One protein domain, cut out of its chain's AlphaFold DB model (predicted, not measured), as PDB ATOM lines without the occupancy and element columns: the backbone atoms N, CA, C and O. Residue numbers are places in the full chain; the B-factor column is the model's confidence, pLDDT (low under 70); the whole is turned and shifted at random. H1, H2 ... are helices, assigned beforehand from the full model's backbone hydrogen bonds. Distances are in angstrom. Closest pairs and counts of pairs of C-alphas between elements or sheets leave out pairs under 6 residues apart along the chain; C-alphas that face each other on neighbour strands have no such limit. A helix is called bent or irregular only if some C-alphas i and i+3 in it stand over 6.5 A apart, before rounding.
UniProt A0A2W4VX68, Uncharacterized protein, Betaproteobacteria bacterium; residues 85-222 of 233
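What this domain is: This is residues 85 to 222 of the 233 residues of an uncharacterized protein of Betaproteobacteria bacterium (UniProt A0A2W4VX68). Two long helical hairpins, H1 with H2 and H4 with H5, lie side by side roughly along one long axis, with H5 in the middle between H4 and the first hairpin. The short helix H3 packs on H5 through its residues 208 to 216, while the H1 to H2 link lies at one end of the length and the last turns of H5 at the other. The printed part has 138 residues with five named helices, in the order H1, H2, H3, H4, H5, and no named strand; the class is all helix. It is only just loose, close to compact, with a radius of gyration of the C-alphas of 17.4 A, and its C-alphas span 65 by 28 by 22 A, a rod.

How they stand to each other: After residues 85 to 89 comes H1, residues 90 to 117, and then H2, residues 129 to 153. They form a helical hairpin: they touch at a shallow tilt of 17 degrees, opposite ways, and their closest C-alphas, those of Pro 101 and Leu 142, are 5.2 A apart. H2 has a kink of 28 degrees near residue 137. H3, residues 162 to 166, is apart from both H1 and H2. H4, residues 172 to 190, is also apart from H1 and H2; it is close to but not clearly touching H3, with the closest C-alphas, those of Ile 166 and Leu 175, 7.4 A apart. H5, residues 194 to 222, is the hub and touches the four other helices. With H4 it forms a second helical hairpin, at a shallow tilt of 22 degrees, opposite ways; the closest C-alphas, those of Val 185 and Ala 197, are 4.8 A apart. H1 and H5 touch at a shallow tilt of 16 degrees, opposite ways, and their closest C-alphas, those of Gly 107 and Trp 195, are 4.9 A apart. H2 touches H5 with residues 150 to 153 alone, at a shallow tilt of 14 degrees, the same way; the closest C-alphas are those of Leu 153 and Leu 214, 6.9 A apart. H1, H2 and H5 make a bundle, helices side by side at shallow tilts. H3 touches H5, which meets it with residues 208 to 216 alone; the C-alphas of Ala 165 and Ala 212 are the closest, at 4.3 A. In H4 every O i to N i+4 pair is within hydrogen-bond range; the figures are 22 of 24 in H1, 17 of 21 in H2, 24 of 25 in H5 and 0 of 1 in H3, where 1 of 2 O i to N i+3 pairs is within range.

Where its parts are: H1 begins at C-alpha 90, (54.046, -37.000, 19.287), and measures 40.2 A from first to last C-alpha. It is neither bent nor irregular, but only just: C-alphas 98 and 101 are 6.1 A apart. H2 measures 38.6 A and ends at C-alpha 153, (50.236, -33.291, 26.224). It is irregular, but only just, with C-alphas 133 and 136 6.6 A apart. H3 has 5 residues. H4 measures 26.7 A. H5, the longest helix with 29 residues, measures 42.1 A and ends at C-alpha 222, (44.072, -45.415, 36.708).

The domain as a whole: The two C-alphas farthest apart are those of Trp 124 and His 222, at 65.0 A, while the first and last printed C-alphas, Arg 85 and His 222, are 21.5 A apart. The printed part has no cut. The link from H1 to H2, with 11 residues, is long; the link from H2 to H3 is short, and those from H3 to H4 and from H4 to H5 are tight. The mean pLDDT of the printed part is 94.7, and no printed residue is under 70.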
ATOM      1  N   ARG A  85      42.769 -43.840  14.102       96.25
ATOM      2  CA  ARG A  85      43.593 -43.681  15.301       96.25
ATOM      3  C   ARG A  85      44.320 -42.353  15.218       96.25
ATOM      4  O   ARG A  85      44.594 -41.891  14.108       96.25
ATOM      5  N   SER A  86      44.650 -41.796  16.375       96.38
ATOM      6  CA  SER A  86      45.574 -40.676  16.470       96.38
ATOM      7  C   SER A  86      46.947 -41.057  15.886       96.38
ATOM      8  O   SER A  86      47.250 -42.249  15.710       96.38
ATOM      9  N   PRO A  87      47.796 -40.072  15.541       96.75
ATOM     10  CA  PRO A  87      49.141 -40.325  15.040       96.75
ATOM     11  C   PRO A  87      49.934 -41.285  15.935       96.75
ATOM     12  O   PRO A  87      49.766 -41.319  17.147       96.75
ATOM     13  N   SER A  88      50.847 -42.067  15.369       96.31
ATOM     14  CA  SER A  88      51.609 -43.042  16.164       96.31
ATOM     15  C   SER A  88      52.661 -42.411  17.084       96.31
ATOM     16  O   SER A  88      53.183 -43.088  17.958       96.31
ATOM     17  N   THR A  89      53.015 -41.141  16.870       96.31
ATOM     18  CA  THR A  89      54.058 -40.446  17.633       96.31
ATOM     19  C   THR A  89      53.692 -38.985  17.866       96.31
ATOM     20  O   THR A  89      53.016 -38.367  17.039       96.31
ATOM     21  N   HIS A  90      54.222 -38.413  18.951       95.56
ATOM     22  CA  HIS A  90      54.046 -37.000  19.287       95.56
ATOM     23  C   HIS A  90      54.529 -36.076  18.157       95.56
ATOM     24  O   HIS A  90      53.834 -35.143  17.771       95.56
ATOM     25  N   ARG A  91      55.672 -36.398  17.530       96.56
ATOM     26  CA  ARG A  91      56.223 -35.627  16.399       96.56
ATOM     27  C   ARG A  91      55.267 -35.550  15.206       96.56
ATOM     28  O   ARG A  91      55.185 -34.510  14.567       96.56
ATOM     29  N   ARG A  92      54.535 -36.630  14.904       97.69
ATOM     30  CA  ARG A  92      53.542 -36.630  13.815       97.69
ATOM     31  C   ARG A  92      52.335 -35.760  14.160       97.69
ATOM     32  O   ARG A  92      51.857 -35.047  13.287       97.69
ATOM     33  N   LEU A  93      51.874 -35.792  15.413       97.44
ATOM     34  CA  LEU A  93      50.817 -34.891  15.877       97.44
ATOM     35  C   LEU A  93      51.263 -33.426  15.805       97.44
ATOM     36  O   LEU A  93      50.525 -32.603  15.278       97.44
ATOM     37  N   MET A  94      52.479 -33.122  16.263       97.38
ATOM     38  CA  MET A  94      53.068 -31.788  16.150       97.38
ATOM     39  C   MET A  94      53.160 -31.346  14.684       97.38
ATOM     40  O   MET A  94      52.774 -30.232  14.362       97.38
ATOM     41  N   GLY A  95      53.575 -32.234  13.776       98.06
ATOM     42  CA  GLY A  95      53.561 -31.958  12.338       98.06
ATOM     43  C   GLY A  95      52.173 -31.568  11.819       98.06
ATOM     44  O   GLY A  95      52.052 -30.586  11.097       98.06
ATOM     45  N   ILE A  96      51.117 -32.274  12.236       98.06
ATOM     46  CA  ILE A  96      49.728 -31.930  11.881       98.06
ATOM     47  C   ILE A  96      49.329 -30.571  12.468       98.06
ATOM     48  O   ILE A  96      48.739 -29.755  11.764       98.06
ATOM     49  N   ALA A  97      49.673 -30.319  13.732       97.56
ATOM     50  CA  ALA A  97      49.368 -29.074  14.429       97.56
ATOM     51  C   ALA A  97      50.027 -27.854  13.769       97.56
ATOM     52  O   ALA A  97      49.421 -26.794  13.718       97.56
ATOM     53  N   LEU A  98      51.243 -28.004  13.236       96.75
ATOM     54  CA  LEU A  98      51.949 -26.947  12.504       96.75
ATOM     55  C   LEU A  98      51.441 -26.799  11.064       96.75
ATOM     56  O   LEU A  98      51.426 -25.700  10.510       96.75
ATOM     57  N   PHE A  99      51.000 -27.900  10.455       98.06
ATOM     58  CA  PHE A  99      50.490 -27.903   9.089       98.06
ATOM     59  C   PHE A  99      49.077 -27.312   8.978       98.06
ATOM     60  O   PHE A  99      48.756 -26.697   7.963       98.06
ATOM     61  N   ALA A 100      48.233 -27.441  10.008       98.00
ATOM     62  CA  ALA A 100      46.862 -26.924   9.977       98.00
ATOM     63  C   ALA A 100      46.779 -25.381   9.851       98.00
ATOM     64  O   ALA A 100      46.057 -24.911   8.966       98.00
ATOM     65  N   PRO A 101      47.539 -24.571  10.624       98.44
ATOM     66  CA  PRO A 101      47.655 -23.126  10.415       98.44
ATOM     67  C   PRO A 101      48.135 -22.764   9.012       98.44
ATOM     68  O   PRO A 101      47.568 -21.870   8.389       98.44
ATOM     69  N   LEU A 102      49.142 -23.482   8.496       98.06
ATOM     70  CA  LEU A 102      49.690 -23.244   7.160       98.06
ATOM     71  C   LEU A 102      48.631 -23.467   6.078       98.06
ATOM     72  O   LEU A 102      48.457 -22.616   5.213       98.06
ATOM     73  N   LEU A 103      47.893 -24.579   6.145       98.00
ATOM     74  CA  LEU A 103      46.793 -24.847   5.219       98.00
ATOM     75  C   LEU A 103      45.649 -23.846   5.363       98.00
ATOM     76  O   LEU A 103      45.022 -23.516   4.367       98.00
ATOM     77  N   THR A 104      45.368 -23.368   6.576       98.31
ATOM     78  CA  THR A 104      44.311 -22.371   6.798       98.31
ATOM     79  C   THR A 104      44.694 -21.042   6.153       98.31
ATOM     80  O   THR A 104      43.931 -20.513   5.355       98.31
ATOM     81  N   ALA A 105      45.900 -20.535   6.428       98.00
ATOM     82  CA  ALA A 105      46.399 -19.305   5.817       98.00
ATOM     83  C   ALA A 105      46.561 -19.450   4.295       98.00
ATOM     84  O   ALA A 105      46.171 -18.561   3.549       98.00
ATOM     85  N   GLY A 106      47.077 -20.588   3.822       97.31
ATOM     86  CA  GLY A 106      47.189 -20.888   2.395       97.31
ATOM     87  C   GLY A 106      45.830 -20.984   1.698       97.31
ATOM     88  O   GLY A 106      45.678 -20.451   0.606       97.31
ATOM     89  N   GLY A 107      44.837 -21.604   2.342       97.31
ATOM     90  CA  GLY A 107      43.458 -21.673   1.858       97.31
ATOM     91  C   GLY A 107      42.806 -20.294   1.771       97.31
ATOM     92  O   GLY A 107      42.192 -19.986   0.758       97.31
ATOM     93  N   SER A 108      43.015 -19.434   2.771       96.94
ATOM     94  CA  SER A 108      42.558 -18.039   2.737       96.94
ATOM     95  C   SER A 108      43.251 -17.211   1.651       96.94
ATOM     96  O   SER A 108      42.598 -16.441   0.957       96.94
ATOM     97  N   THR A 109      44.561 -17.375   1.452       96.69
ATOM     98  CA  THR A 109      45.270 -16.719   0.342       96.69
ATOM     99  C   THR A 109      44.758 -17.213  -1.010       96.69
ATOM    100  O   THR A 109      44.583 -16.417  -1.926       96.69
ATOM    101  N   PHE A 110      44.508 -18.518  -1.143       96.88
ATOM    102  CA  PHE A 110      43.947 -19.098  -2.360       96.88
ATOM    103  C   PHE A 110      42.551 -18.544  -2.664       96.88
ATOM    104  O   PHE A 110      42.306 -18.174  -3.807       96.88
ATOM    105  N   ASP A 111      41.683 -18.428  -1.656       96.62
ATOM    106  CA  ASP A 111      40.361 -17.797  -1.772       96.62
ATOM    107  C   ASP A 111      40.469 -16.366  -2.319       96.62
ATOM    108  O   ASP A 111      39.827 -16.030  -3.308       96.62
ATOM    109  N   LEU A 112      41.383 -15.556  -1.774       95.69
ATOM    110  CA  LEU A 112      41.623 -14.188  -2.249       95.69
ATOM    111  C   LEU A 112      42.139 -14.135  -3.693       95.69
ATOM    112  O   LEU A 112      41.715 -13.283  -4.471       95.69
ATOM    113  N   LEU A 113      43.062 -15.026  -4.064       95.88
ATOM    114  CA  LEU A 113      43.575 -15.105  -5.436       95.88
ATOM    115  C   LEU A 113      42.486 -15.543  -6.416       95.88
ATOM    116  O   LEU A 113      42.407 -15.024  -7.526       95.88
ATOM    117  N   GLN A 114      41.638 -16.478  -5.999       96.31
ATOM    118  CA  GLN A 114      40.514 -16.929  -6.798       96.31
ATOM    119  C   GLN A 114      39.464 -15.819  -6.942       96.31
ATOM    120  O   GLN A 114      38.986 -15.585  -8.047       96.31
ATOM    121  N   ALA A 115      39.148 -15.092  -5.872       95.44
ATOM    122  CA  ALA A 115      38.265 -13.931  -5.915       95.44
ATOM    123  C   ALA A 115      38.811 -12.836  -6.853       95.44
ATOM    124  O   ALA A 115      38.062 -12.238  -7.627       95.44
ATOM    125  N   LEU A 116      40.130 -12.622  -6.869       94.50
ATOM    126  CA  LEU A 116      40.761 -11.715  -7.829       94.50
ATOM    127  C   LEU A 116      40.554 -12.184  -9.276       94.50
ATOM    128  O   LEU A 116      40.097 -11.398 -10.103       94.50
ATOM    129  N   ASP A 117      40.853 -13.449  -9.575       95.31
ATOM    130  CA  ASP A 117      40.681 -14.036 -10.915       95.31
ATOM    131  C   ASP A 117      39.217 -13.991 -11.391       95.31
ATOM    132  O   ASP A 117      38.925 -13.789 -12.569       95.31
ATOM    133  N   ARG A 118      38.274 -14.096 -10.450       95.81
ATOM    134  CA  ARG A 118      36.826 -14.012 -10.688       95.81
ATOM    135  C   ARG A 118      36.290 -12.584 -10.782       95.81
ATOM    136  O   ARG A 118      35.077 -12.406 -10.910       95.81
ATOM    137  N   GLY A 119      37.164 -11.580 -10.708       93.75
ATOM    138  CA  GLY A 119      36.790 -10.171 -10.791       93.75
ATOM    139  C   GLY A 119      35.904  -9.710  -9.635       93.75
ATOM    140  O   GLY A 119      35.044  -8.860  -9.840       93.75
ATOM    141  N   GLU A 120      36.072 -10.270  -8.432       94.50
ATOM    142  CA  GLU A 120      35.296  -9.878  -7.239       94.50
ATOM    143  C   GLU A 120      35.744  -8.543  -6.644       94.50
ATOM    144  O   GLU A 120      35.030  -7.940  -5.843       94.50
ATOM    145  N   PHE A 121      36.919  -8.062  -7.047       92.94
ATOM    146  CA  PHE A 121      37.451  -6.780  -6.619       92.94
ATOM    147  C   PHE A 121      37.286  -5.750  -7.738       92.94
ATOM    148  O   PHE A 121      37.828  -5.946  -8.831       92.94
ATOM    149  N   PRO A 122      36.570  -4.638  -7.498       92.06
ATOM    150  CA  PRO A 122      36.472  -3.587  -8.491       92.06
ATOM    151  C   PRO A 122      37.831  -2.904  -8.674       92.06
ATOM    152  O   PRO A 122      38.568  -2.686  -7.713       92.06
ATOM    153  N   HIS A 123      38.144  -2.507  -9.906       89.06
ATOM    154  CA  HIS A 123      39.462  -1.997 -10.299       89.06
ATOM    155  C   HIS A 123      39.899  -0.728  -9.549       89.06
ATOM    156  O   HIS A 123      41.090  -0.438  -9.476       89.06
ATOM    157  N   TRP A 124      38.951   0.042  -9.006       87.44
ATOM    158  CA  TRP A 124      39.227   1.263  -8.243       87.44
ATOM    159  C   TRP A 124      39.477   1.023  -6.751       87.44
ATOM    160  O   TRP A 124      39.822   1.970  -6.043       87.44
ATOM    161  N   ALA A 125      39.239  -0.184  -6.234       85.75
ATOM    162  CA  ALA A 125      39.346  -0.461  -4.809       85.75
ATOM    163  C   ALA A 125      40.541  -1.372  -4.527       85.75
ATOM    164  O   ALA A 125      40.567  -2.521  -4.968       85.75
ATOM    165  N   ASP A 126      41.482  -0.894  -3.709       78.31
ATOM    166  CA  ASP A 126      42.568  -1.711  -3.149       78.31
ATOM    167  C   ASP A 126      42.036  -2.632  -2.035       78.31
ATOM    168  O   ASP A 126      42.337  -2.513  -0.848       78.31
ATOM    169  N   SER A 127      41.132  -3.521  -2.436       82.62
ATOM    170  CA  SER A 127      40.385  -4.410  -1.546       82.62
ATOM    171  C   SER A 127      41.155  -5.691  -1.246       82.62
ATOM    172  O   SER A 127      40.809  -6.407  -0.313       82.62
ATOM    173  N   MET A 128      42.180  -5.989  -2.047       86.31
ATOM    174  CA  MET A 128      42.947  -7.227  -1.964       86.31
ATOM    175  C   MET A 128      44.208  -7.068  -1.110       86.31
ATOM    176  O   MET A 128      44.551  -7.988  -0.365       86.31
ATOM    177  N   GLY A 129      44.881  -5.911  -1.165       87.00
ATOM    178  CA  GLY A 129      46.125  -5.691  -0.426       87.00
ATOM    179  C   GLY A 129      45.952  -5.875   1.082       87.00
ATOM    180  O   GLY A 129      46.748  -6.562   1.724       87.00
ATOM    181  N   ILE A 130      44.862  -5.339   1.640       87.62
ATOM    182  CA  ILE A 130      44.576  -5.399   3.080       87.62
ATOM    183  C   ILE A 130      44.391  -6.856   3.566       87.62
ATOM    184  O   ILE A 130      45.128  -7.262   4.471       87.62
ATOM    185  N   PRO A 131      43.490  -7.681   2.988       90.38
ATOM    186  CA  PRO A 131      43.371  -9.091   3.361       90.38
ATOM    187  C   PRO A 131      44.671  -9.885   3.218       90.38
ATOM    188  O   PRO A 131      45.001 -10.667   4.109       90.38
ATOM    189  N   VAL A 132      45.437  -9.669   2.141       91.06
ATOM    190  CA  VAL A 132      46.690 -10.402   1.893       91.06
ATOM    191  C   VAL A 132      47.730 -10.107   2.979       91.06
ATOM    192  O   VAL A 132      48.350 -11.038   3.499       91.06
ATOM    193  N   ILE A 133      47.875  -8.845   3.396       92.44
ATOM    194  CA  ILE A 133      48.770  -8.455   4.501       92.44
ATOM    195  C   ILE A 133      48.309  -9.053   5.843       92.44
ATOM    196  O   ILE A 133      49.129  -9.305   6.727       92.44
ATOM    197  N   GLY A 134      47.014  -9.342   5.997       94.12
ATOM    198  CA  GLY A 134      46.470 -10.033   7.167       94.12
ATOM    199  C   GLY A 134      46.836 -11.522   7.261       94.12
ATOM    200  O   GLY A 134      46.801 -12.083   8.357       94.12
ATOM    201  N   MET A 135      47.224 -12.176   6.158       95.75
ATOM    202  CA  MET A 135      47.471 -13.627   6.131       95.75
ATOM    203  C   MET A 135      48.654 -14.078   7.009       95.75
ATOM    204  O   MET A 135      48.490 -15.052   7.751       95.75
ATOM    205  N   PRO A 136      49.816 -13.389   7.024       96.88
ATOM    206  CA  PRO A 136      50.880 -13.676   7.986       96.88
ATOM    207  C   PRO A 136      50.427 -13.556   9.445       96.88
ATOM    208  O   PRO A 136      50.793 -14.390  10.273       96.88
ATOM    209  N   PHE A 137      49.600 -12.556   9.766       97.25
ATOM    210  CA  PHE A 137      49.082 -12.381  11.123       97.25
ATOM    211  C   PHE A 137      48.129 -13.518  11.510       97.25
ATOM    212  O   PHE A 137      48.293 -14.117  12.573       97.25
ATOM    213  N   LEU A 138      47.200 -13.888  10.618       97.06
ATOM    214  CA  LEU A 138      46.326 -15.050  10.796       97.06
ATOM    215  C   LEU A 138      47.140 -16.329  11.038       97.06
ATOM    216  O   LEU A 138      46.843 -17.079  11.966       97.06
ATOM    217  N   PHE A 139      48.190 -16.560  10.244       98.06
ATOM    218  CA  PHE A 139      49.080 -17.707  10.418       98.06
ATOM    219  C   PHE A 139      49.726 -17.727  11.808       98.06
ATOM    220  O   PHE A 139      49.682 -18.757  12.477       98.06
ATOM    221  N   ILE A 140      50.274 -16.598  12.270       98.44
ATOM    222  CA  ILE A 140      50.903 -16.491  13.596       98.44
ATOM    223  C   ILE A 140      49.887 -16.767  14.710       98.44
ATOM    224  O   ILE A 140      50.175 -17.545  15.620       98.44
ATOM    225  N   VAL A 141      48.689 -16.183  14.633       98.44
ATOM    226  CA  VAL A 141      47.624 -16.403  15.626       98.44
ATOM    227  C   VAL A 141      47.232 -17.881  15.687       98.44
ATOM    228  O   VAL A 141      47.181 -18.468  16.768       98.44
ATOM    229  N   LEU A 142      47.014 -18.515  14.533       98.44
ATOM    230  CA  LEU A 142      46.671 -19.935  14.455       98.44
ATOM    231  C   LEU A 142      47.820 -20.846  14.901       98.44
ATOM    232  O   LEU A 142      47.578 -21.909  15.471       98.44
ATOM    233  N   LEU A 143      49.067 -20.434  14.681       98.50
ATOM    234  CA  LEU A 143      50.244 -21.152  15.152       98.50
ATOM    235  C   LEU A 143      50.335 -21.122  16.681       98.50
ATOM    236  O   LEU A 143      50.510 -22.169  17.302       98.50
ATOM    237  N   ILE A 144      50.152 -19.950  17.296       98.50
ATOM    238  CA  ILE A 144      50.081 -19.811  18.758       98.50
ATOM    239  C   ILE A 144      48.939 -20.672  19.306       98.50
ATOM    240  O   ILE A 144      49.130 -21.397  20.283       98.50
ATOM    241  N   TRP A 145      47.781 -20.660  18.642       98.50
ATOM    242  CA  TRP A 145      46.633 -21.489  19.004       98.50
ATOM    243  C   TRP A 145      46.949 -22.991  18.957       98.50
ATOM    244  O   TRP A 145      46.655 -23.712  19.915       98.50
ATOM    245  N   ALA A 146      47.581 -23.471  17.882       98.06
ATOM    246  CA  ALA A 146      48.006 -24.865  17.743       98.06
ATOM    247  C   ALA A 146      49.004 -25.267  18.838       98.06
ATOM    248  O   ALA A 146      48.828 -26.297  19.495       98.06
ATOM    249  N   CYS A 147      50.024 -24.437  19.068       97.19
ATOM    250  CA  CYS A 147      51.034 -24.655  20.099       97.19
ATOM    251  C   CYS A 147      50.416 -24.684  21.502       97.19
ATOM    252  O   CYS A 147      50.732 -25.581  22.278       97.19
ATOM    253  N   GLY A 148      49.485 -23.775  21.806       97.06
ATOM    254  CA  GLY A 148      48.758 -23.758  23.076       97.06
ATOM    255  C   GLY A 148      47.996 -25.059  23.341       97.06
ATOM    256  O   GLY A 148      48.037 -25.580  24.451       97.06
ATOM    257  N   HIS A 149      47.380 -25.646  22.312       97.12
ATOM    258  CA  HIS A 149      46.699 -26.939  22.430       97.12
ATOM    259  C   HIS A 149      47.671 -28.113  22.612       97.12
ATOM    260  O   HIS A 149      47.362 -29.057  23.340       97.12
ATOM    261  N   LEU A 150      48.861 -28.065  22.003       96.06
ATOM    262  CA  LEU A 150      49.890 -29.089  22.221       96.06
ATOM    263  C   LEU A 150      50.381 -29.132  23.676       96.06
ATOM    264  O   LEU A 150      50.748 -30.209  24.145       96.06
ATOM    265  N   LEU A 151      50.332 -28.014  24.413       95.31
ATOM    266  CA  LEU A 151      50.728 -27.968  25.829       95.31
ATOM    267  C   LEU A 151      49.884 -28.885  26.729       95.31
ATOM    268  O   LEU A 151      50.333 -29.240  27.817       95.31
ATOM    269  N   PHE A 152      48.698 -29.317  26.286       92.12
ATOM    270  CA  PHE A 152      47.902 -30.297  27.027       92.12
ATOM    271  C   PHE A 152      48.588 -31.667  27.132       92.12
ATOM    272  O   PHE A 152      48.308 -32.410  28.065       92.12
ATOM    273  N   LEU A 153      49.518 -32.005  26.232       88.56
ATOM    274  CA  LEU A 153      50.236 -33.291  26.224       88.56
ATOM    275  C   LEU A 153      51.526 -33.290  27.056       88.56
ATOM    276  O   LEU A 153      52.411 -34.099  26.786       88.56
ATOM    277  N   ARG A 154      51.624 -32.378  28.032       74.88
ATOM    278  CA  ARG A 154      52.843 -31.935  28.732       74.88
ATOM    279  C   ARG A 154      53.915 -33.013  28.955       74.88
ATOM    280  O   ARG A 154      55.070 -32.742  28.648       74.88
ATOM    281  N   ASP A 155      53.534 -34.223  29.381       75.06
ATOM    282  CA  ASP A 155      54.499 -35.254  29.793       75.06
ATOM    283  C   ASP A 155      54.382 -36.607  29.067       75.06
ATOM    284  O   ASP A 155      55.310 -37.415  29.110       75.06
ATOM    285  N   SER A 156      53.282 -36.896  28.360       86.69
ATOM    286  CA  SER A 156      53.164 -38.164  27.625       86.69
ATOM    287  C   SER A 156      52.164 -38.118  26.472       86.69
ATOM    288  O   SER A 156      51.078 -37.548  26.561       86.69
ATOM    289  N   TYR A 157      52.525 -38.769  25.364       93.88
ATOM    290  CA  TYR A 157      51.649 -38.975  24.215       93.88
ATOM    291  C   TYR A 157      51.402 -40.467  24.012       93.88
ATOM    292  O   TYR A 157      52.354 -41.233  23.843       93.88
ATOM    293  N   ARG A 158      50.130 -40.873  23.964       94.62
ATOM    294  CA  ARG A 158      49.727 -42.265  23.740       94.62
ATOM    295  C   ARG A 158      48.819 -42.366  22.510       94.62
ATOM    296  O   ARG A 158      47.739 -41.773  22.483       94.62
ATOM    297  N   PRO A 159      49.215 -43.135  21.478       94.88
ATOM    298  CA  PRO A 159      48.366 -43.380  20.320       94.88
ATOM    299  C   PRO A 159      47.075 -44.105  20.708       94.88
ATOM    300  O   PRO A 159      47.101 -45.185  21.298       94.88
ATOM    301  N   ALA A 160      45.939 -43.557  20.299       95.50
ATOM    302  CA  ALA A 160      44.624 -43.969  20.763       95.50
ATOM    303  C   ALA A 160      43.625 -44.038  19.596       95.50
ATOM    304  O   ALA A 160      43.770 -43.308  18.611       95.50
ATOM    305  N   PRO A 161      42.619 -44.926  19.640       95.38
ATOM    306  CA  PRO A 161      41.516 -44.880  18.684       95.38
ATOM    307  C   PRO A 161      40.740 -43.564  18.829       95.38
ATOM    308  O   PRO A 161      40.446 -43.132  19.943       95.38
ATOM    309  N   LEU A 162      40.374 -42.936  17.704       95.00
ATOM    310  CA  LEU A 162      39.679 -41.639  17.724       95.00
ATOM    311  C   LEU A 162      38.286 -41.715  18.358       95.00
ATOM    312  O   LEU A 162      37.759 -40.697  18.790       95.00
ATOM    313  N   SER A 163      37.701 -42.910  18.471       92.88
ATOM    314  CA  SER A 163      36.438 -43.114  19.187       92.88
ATOM    315  C   SER A 163      36.506 -42.684  20.655       92.88
ATOM    316  O   SER A 163      35.480 -42.318  21.218       92.88
ATOM    317  N   LEU A 164      37.696 -42.679  21.275       93.25
ATOM    318  CA  LEU A 164      37.876 -42.180  22.643       93.25
ATOM    319  C   LEU A 164      37.703 -40.662  22.750       93.25
ATOM    320  O   LEU A 164      37.358 -40.176  23.823       93.25
ATOM    321  N   ALA A 165      37.874 -39.918  21.653       92.19
ATOM    322  CA  ALA A 165      37.728 -38.466  21.655       92.19
ATOM    323  C   ALA A 165      36.299 -38.013  21.999       92.19
ATOM    324  O   ALA A 165      36.137 -36.941  22.576       92.19
ATOM    325  N   ILE A 166      35.285 -38.834  21.698       87.94
ATOM    326  CA  ILE A 166      33.848 -38.514  21.828       87.94
ATOM    327  C   ILE A 166      33.267 -39.039  23.161       87.94
ATOM    328  O   ILE A 166      32.061 -39.042  23.380       87.94
ATOM    329  N   SER A 167      34.101 -39.515  24.090       87.06
ATOM    330  CA  SER A 167      33.603 -40.023  25.373       87.06
ATOM    331  C   SER A 167      33.005 -38.908  26.249       87.06
ATOM    332  O   SER A 167      33.516 -37.790  26.274       87.06
ATOM    333  N   ASN A 168      31.990 -39.222  27.064       79.56
ATOM    334  CA  ASN A 168      31.409 -38.275  28.040       79.56
ATOM    335  C   ASN A 168      32.406 -37.787  29.107       79.56
ATOM    336  O   ASN A 168      32.104 -36.870  29.861       79.56
ATOM    337  N   ARG A 169      33.582 -38.415  29.200       83.00
ATOM    338  CA  ARG A 169      34.672 -38.011  30.095       83.00
ATOM    339  C   ARG A 169      35.851 -37.399  29.331       83.00
ATOM    340  O   ARG A 169      36.970 -37.447  29.835       83.00
ATOM    341  N   SER A 170      35.634 -36.934  28.103       86.62
ATOM    342  CA  SER A 170      36.636 -36.194  27.339       86.62
ATOM    343  C   SER A 170      36.733 -34.749  27.830       86.62
ATOM    344  O   SER A 170      35.807 -34.215  28.440       86.62
ATOM    345  N   ASN A 171      37.855 -34.099  27.529       92.06
ATOM    346  CA  ASN A 171      38.057 -32.689  27.834       92.06
ATOM    347  C   ASN A 171      36.982 -31.829  27.132       92.06
ATOM    348  O   ASN A 171      36.918 -31.779  25.901       92.06
ATOM    349  N   TRP A 172      36.136 -31.161  27.924       94.00
ATOM    350  CA  TRP A 172      34.979 -30.400  27.438       94.00
ATOM    351  C   TRP A 172      35.372 -29.259  26.493       94.00
ATOM    352  O   TRP A 172      34.656 -28.987  25.533       94.00
ATOM    353  N   TRP A 173      36.529 -28.630  26.721       96.00
ATOM    354  CA  TRP A 173      37.044 -27.571  25.862       96.00
ATOM    355  C   TRP A 173      37.397 -28.114  24.473       96.00
ATOM    356  O   TRP A 173      36.967 -27.562  23.463       96.00
ATOM    357  N   LEU A 174      38.093 -29.255  24.402       95.69
ATOM    358  CA  LEU A 174      38.404 -29.900  23.119       95.69
ATOM    359  C   LEU A 174      37.150 -30.384  22.391       95.69
ATOM    360  O   LEU A 174      37.102 -30.313  21.162       95.69
ATOM    361  N   LEU A 175      36.139 -30.858  23.122       94.75
ATOM    362  CA  LEU A 175      34.838 -31.198  22.545       94.75
ATOM    363  C   LEU A 175      34.146 -29.963  21.963       94.75
ATOM    364  O   LEU A 175      33.673 -30.024  20.831       94.75
ATOM    365  N   ALA A 176      34.129 -28.844  22.693       96.44
ATOM    366  CA  ALA A 176      33.531 -27.595  22.234       96.44
ATOM    367  C   ALA A 176      34.219 -27.077  20.961       96.44
ATOM    368  O   ALA A 176      33.553 -26.828  19.958       96.44
ATOM    369  N   VAL A 177      35.553 -26.997  20.953       97.50
ATOM    370  CA  VAL A 177      36.316 -26.551  19.775       97.50
ATOM    371  C   VAL A 177      36.151 -27.525  18.599       97.50
ATOM    372  O   VAL A 177      36.003 -27.089  17.456       97.50
ATOM    373  N   SER A 178      36.099 -28.836  18.854       97.00
ATOM    374  CA  SER A 178      35.814 -29.835  17.813       97.00
ATOM    375  C   SER A 178      34.412 -29.658  17.227       97.00
ATOM    376  O   SER A 178      34.266 -29.691  16.009       97.00
ATOM    377  N   ALA A 179      33.394 -29.431  18.061       96.75
ATOM    378  CA  ALA A 179      32.022 -29.204  17.614       96.75
ATOM    379  C   ALA A 179      31.913 -27.933  16.760       96.75
ATOM    380  O   ALA A 179      31.353 -27.979  15.667       96.75
ATOM    381  N   SER A 180      32.534 -26.831  17.194       97.75
ATOM    382  CA  SER A 180      32.619 -25.602  16.398       97.75
ATOM    383  C   SER A 180      33.321 -25.840  15.060       97.75
ATOM    384  O   SER A 180      32.851 -25.376  14.025       97.75
ATOM    385  N   THR A 181      34.403 -26.625  15.054       98.00
ATOM    386  CA  THR A 181      35.136 -26.975  13.826       98.00
ATOM    387  C   THR A 181      34.277 -27.818  12.881       98.00
ATOM    388  O   THR A 181      34.277 -27.566  11.681       98.00
ATOM    389  N   VAL A 182      33.501 -28.779  13.398       97.81
ATOM    390  CA  VAL A 182      32.539 -29.555  12.595       97.81
ATOM    391  C   VAL A 182      31.508 -28.629  11.959       97.81
ATOM    392  O   VAL A 182      31.278 -28.734  10.757       97.81
ATOM    393  N   SER A 183      30.924 -27.707  12.725       98.06
ATOM    394  CA  SER A 183      29.951 -26.745  12.200       98.06
ATOM    395  C   SER A 183      30.547 -25.887  11.086       98.06
ATOM    396  O   SER A 183      29.929 -25.750  10.035       98.06
ATOM    397  N   LEU A 184      31.768 -25.375  11.270       97.69
ATOM    398  CA  LEU A 184      32.469 -24.605  10.240       97.69
ATOM    399  C   LEU A 184      32.726 -25.437   8.981       97.69
ATOM    400  O   LEU A 184      32.436 -24.973   7.886       97.69
ATOM    401  N   VAL A 185      33.189 -26.682   9.124       97.75
ATOM    402  CA  VAL A 185      33.395 -27.594   7.986       97.75
ATOM    403  C   VAL A 185      32.082 -27.841   7.244       97.75
ATOM    404  O   VAL A 185      32.062 -27.779   6.018       97.75
ATOM    405  N   VAL A 186      30.985 -28.099   7.961       97.69
ATOM    406  CA  VAL A 186      29.660 -28.317   7.356       97.69
ATOM    407  C   VAL A 186      29.193 -27.075   6.604       97.69
ATOM    408  O   VAL A 186      28.738 -27.206   5.471       97.69
ATOM    409  N   ILE A 187      29.343 -25.885   7.194       98.12
ATOM    410  CA  ILE A 187      29.002 -24.618   6.541       98.12
ATOM    411  C   ILE A 187      29.848 -24.431   5.281       98.12
ATOM    412  O   ILE A 187      29.278 -24.242   4.213       98.12
ATOM    413  N   SER A 188      31.176 -24.566   5.367       97.56
ATOM    414  CA  SER A 188      32.077 -24.428   4.215       97.56
ATOM    415  C   SER A 188      31.721 -25.392   3.085       97.56
ATOM    416  O   SER A 188      31.708 -24.998   1.926       97.56
ATOM    417  N   VAL A 189      31.374 -26.643   3.399       97.00
ATOM    418  CA  VAL A 189      30.904 -27.611   2.394       97.00
ATOM    419  C   VAL A 189      29.579 -27.185   1.780       97.00
ATOM    420  O   VAL A 189      29.419 -27.263   0.564       97.00
ATOM    421  N   ALA A 190      28.636 -26.730   2.607       96.94
ATOM    422  CA  ALA A 190      27.318 -26.308   2.158       96.94
ATOM    423  C   ALA A 190      27.372 -25.095   1.220       96.94
ATOM    424  O   ALA A 190      26.492 -24.970   0.377       96.94
ATOM    425  N   VAL A 191      28.401 -24.248   1.328       97.00
ATOM    426  CA  VAL A 191      28.616 -23.096   0.434       97.00
ATOM    427  C   VAL A 191      29.663 -23.341  -0.665       97.00
ATOM    428  O   VAL A 191      29.991 -22.420  -1.400       97.00
ATOM    429  N   GLY A 192      30.201 -24.560  -0.797       97.31
ATOM    430  CA  GLY A 192      31.176 -24.898  -1.846       97.31
ATOM    431  C   GLY A 192      32.624 -24.443  -1.584       97.31
ATOM    432  O   GLY A 192      33.468 -24.517  -2.473       97.31
ATOM    433  N   GLN A 193      32.955 -24.016  -0.367       97.56
ATOM    434  CA  GLN A 193      34.279 -23.506   0.004       97.56
ATOM    435  C   GLN A 193      35.229 -24.623   0.462       97.56
ATOM    436  O   GLN A 193      35.602 -24.743   1.638       97.56
ATOM    437  N   TYR A 194      35.652 -25.474  -0.473       96.75
ATOM    438  CA  TYR A 194      36.520 -26.614  -0.157       96.75
ATOM    439  C   TYR A 194      37.882 -26.219   0.427       96.75
ATOM    440  O   TYR A 194      38.439 -26.967   1.233       96.75
ATOM    441  N   TRP A 195      38.410 -25.046   0.072       97.12
ATOM    442  CA  TRP A 195      39.673 -24.517   0.601       97.12
ATOM    443  C   TRP A 195      39.623 -24.199   2.100       97.12
ATOM    444  O   TRP A 195      40.671 -24.225   2.740       97.12
ATOM    445  N   TYR A 196      38.436 -23.997   2.684       97.38
ATOM    446  CA  TYR A 196      38.247 -23.910   4.140       97.38
ATOM    447  C   TYR A 196      37.866 -25.253   4.771       97.38
ATOM    448  O   TYR A 196      38.296 -25.573   5.884       97.38
ATOM    449  N   ALA A 197      37.123 -26.096   4.050       97.00
ATOM    450  CA  ALA A 197      36.729 -27.408   4.554       97.00
ATOM    451  C   ALA A 197      37.931 -28.351   4.763       97.00
ATOM    452  O   ALA A 197      37.973 -29.080   5.760       97.00
ATOM    453  N   ILE A 198      38.925 -28.322   3.864       96.88
ATOM    454  CA  ILE A 198      40.160 -29.119   3.977       96.88
ATOM    455  C   ILE A 198      40.905 -28.816   5.289       96.88
ATOM    456  O   ILE A 198      41.058 -29.742   6.094       96.88
ATOM    457  N   PRO A 199      41.364 -27.575   5.561       97.81
ATOM    458  CA  PRO A 199      42.043 -27.267   6.815       97.81
ATOM    459  C   PRO A 199      41.142 -27.515   8.027       97.81
ATOM    460  O   PRO A 199      41.632 -28.036   9.026       97.81
ATOM    461  N   GLY A 200      39.833 -27.252   7.938       98.06
ATOM    462  CA  GLY A 200      38.881 -27.579   9.003       98.06
ATOM    463  C   GLY A 200      38.872 -29.070   9.369       98.06
ATOM    464  O   GLY A 200      38.888 -29.428  10.545       98.06
ATOM    465  N   CYS A 201      38.953 -29.967   8.383       97.62
ATOM    466  CA  CYS A 201      39.071 -31.404   8.639       97.62
ATOM    467  C   CYS A 201      40.417 -31.788   9.276       97.62
ATOM    468  O   CYS A 201      40.465 -32.698  10.108       97.62
ATOM    469  N   ILE A 202      41.510 -31.106   8.915       98.19
ATOM    470  CA  ILE A 202      42.824 -31.310   9.545       98.19
ATOM    471  C   ILE A 202      42.800 -30.840  11.005       98.19
ATOM    472  O   ILE A 202      43.273 -31.567  11.879       98.19
ATOM    473  N   TRP A 203      42.189 -29.686  11.286       98.56
ATOM    474  CA  TRP A 203      41.948 -29.200  12.646       98.56
ATOM    475  C   TRP A 203      41.102 -30.177  13.459       98.56
ATOM    476  O   TRP A 203      41.476 -30.535  14.573       98.56
ATOM    477  N   LEU A 204      40.011 -30.689  12.886       97.69
ATOM    478  CA  LEU A 204      39.172 -31.683  13.547       97.69
ATOM    479  C   LEU A 204      39.958 -32.958  13.875       97.69
ATOM    480  O   LEU A 204      39.855 -33.486  14.983       97.69
ATOM    481  N   TYR A 205      40.786 -33.437  12.943       97.75
ATOM    482  CA  TYR A 205      41.656 -34.582  13.190       97.75
ATOM    483  C   TYR A 205      42.698 -34.293  14.279       97.75
ATOM    484  O   TYR A 205      42.954 -35.164  15.115       97.75
ATOM    485  N   PHE A 206      43.265 -33.084  14.314       98.31
ATOM    486  CA  PHE A 206      44.171 -32.638  15.371       98.31
ATOM    487  C   PHE A 206      43.488 -32.650  16.746       98.31
ATOM    488  O   PHE A 206      43.977 -33.327  17.653       98.31
ATOM    489  N   TYR A 207      42.334 -31.994  16.893       98.00
ATOM    490  CA  TYR A 207      41.609 -31.927  18.167       98.00
ATOM    491  C   TYR A 207      41.117 -33.298  18.637       98.00
ATOM    492  O   TYR A 207      41.278 -33.644  19.810       98.00
ATOM    493  N   ALA A 208      40.595 -34.124  17.725       96.75
ATOM    494  CA  ALA A 208      40.191 -35.489  18.046       96.75
ATOM    495  C   ALA A 208      41.390 -36.348  18.483       96.75
ATOM    496  O   ALA A 208      41.293 -37.107  19.446       96.75
ATOM    497  N   SER A 209      42.538 -36.209  17.814       97.19
ATOM    498  CA  SER A 209      43.762 -36.935  18.173       97.19
ATOM    499  C   SER A 209      44.296 -36.527  19.544       97.19
ATOM    500  O   SER A 209      44.719 -37.387  20.318       97.19
ATOM    501  N   LEU A 210      44.248 -35.228  19.845       96.75
ATOM    502  CA  LEU A 210      44.643 -34.666  21.130       96.75
ATOM    503  C   LEU A 210      43.740 -35.188  22.257       96.75
ATOM    504  O   LEU A 210      44.236 -35.763  23.223       96.75
ATOM    505  N   SER A 211      42.420 -35.081  22.085       96.25
ATOM    506  CA  SER A 211      41.421 -35.565  23.048       96.25
ATOM    507  C   SER A 211      41.550 -37.072  23.307       96.25
ATOM    508  O   SER A 211      41.591 -37.510  24.457       96.25
ATOM    509  N   ALA A 212      41.714 -37.876  22.250       95.88
ATOM    510  CA  ALA A 212      41.901 -39.319  22.379       95.88
ATOM    511  C   ALA A 212      43.196 -39.685  23.129       95.88
ATOM    512  O   ALA A 212      43.180 -40.606  23.948       95.88
ATOM    513  N   SER A 213      44.303 -38.974  22.879       95.88
ATOM    514  CA  SER A 213      45.572 -39.212  23.585       95.88
ATOM    515  C   SER A 213      45.480 -38.846  25.064       95.88
ATOM    516  O   SER A 213      45.950 -39.615  25.897       95.88
ATOM    517  N   LEU A 214      44.868 -37.705  25.401       94.31
ATOM    518  CA  LEU A 214      44.647 -37.314  26.797       94.31
ATOM    519  C   LEU A 214      43.836 -38.379  27.528       94.31
ATOM    520  O   LEU A 214      44.220 -38.827  28.605       94.31
ATOM    521  N   LYS A 215      42.769 -38.867  26.886       93.56
ATOM    522  CA  LYS A 215      41.932 -39.892  27.496       93.56
ATOM    523  C   LYS A 215      42.672 -41.207  27.723       93.56
ATOM    524  O   LYS A 215      42.475 -41.864  28.743       93.56
ATOM    525  N   ALA A 216      43.525 -41.595  26.781       93.88
ATOM    526  CA  ALA A 216      44.348 -42.790  26.916       93.88
ATOM    527  C   ALA A 216      45.378 -42.671  28.051       93.88
ATOM    528  O   ALA A 216      45.647 -43.668  28.718       93.88
ATOM    529  N   ASN A 217      45.926 -41.475  28.291       92.69
ATOM    530  CA  ASN A 217      46.815 -41.222  29.426       92.69
ATOM    531  C   ASN A 217      46.068 -41.360  30.760       92.69
ATOM    532  O   ASN A 217      46.510 -42.124  31.612       92.69
ATOM    533  N   GLU A 218      44.897 -40.728  30.900       91.81
ATOM    534  CA  GLU A 218      44.070 -40.826  32.117       91.81
ATOM    535  C   GLU A 218      43.695 -42.276  32.457       91.81
ATOM    536  O   GLU A 218      43.723 -42.687  33.617       91.81
ATOM    537  N   MET A 219      43.328 -43.065  31.439       91.69
ATOM    538  CA  MET A 219      42.996 -44.478  31.625       91.69
ATOM    539  C   MET A 219      44.203 -45.267  32.126       91.69
ATOM    540  O   MET A 219      44.054 -46.094  33.018       91.69
ATOM    541  N   ALA A 220      45.389 -45.012  31.576       90.75
ATOM    542  CA  ALA A 220      46.597 -45.702  31.997       90.75
ATOM    543  C   ALA A 220      47.000 -45.372  33.438       90.75
ATOM    544  O   ALA A 220      47.321 -46.282  34.194       90.75
ATOM    545  N   GLU A 221      46.904 -44.104  33.838       88.69
ATOM    546  CA  GLU A 221      47.180 -43.687  35.217       88.69
ATOM    547  C   GLU A 221      46.251 -44.373  36.230       88.69
ATOM    548  O   GLU A 221      46.681 -44.690  37.334       88.69
ATOM    549  N   HIS A 222      44.996 -44.654  35.858       87.44
ATOM    550  CA  HIS A 222      44.072 -45.415  36.708       87.44
ATOM    551  C   HIS A 222      44.451 -46.896  36.851       87.44
ATOM    552  O   HIS A 222      44.189 -47.478  37.900       87.44
TER     553      HIS A 222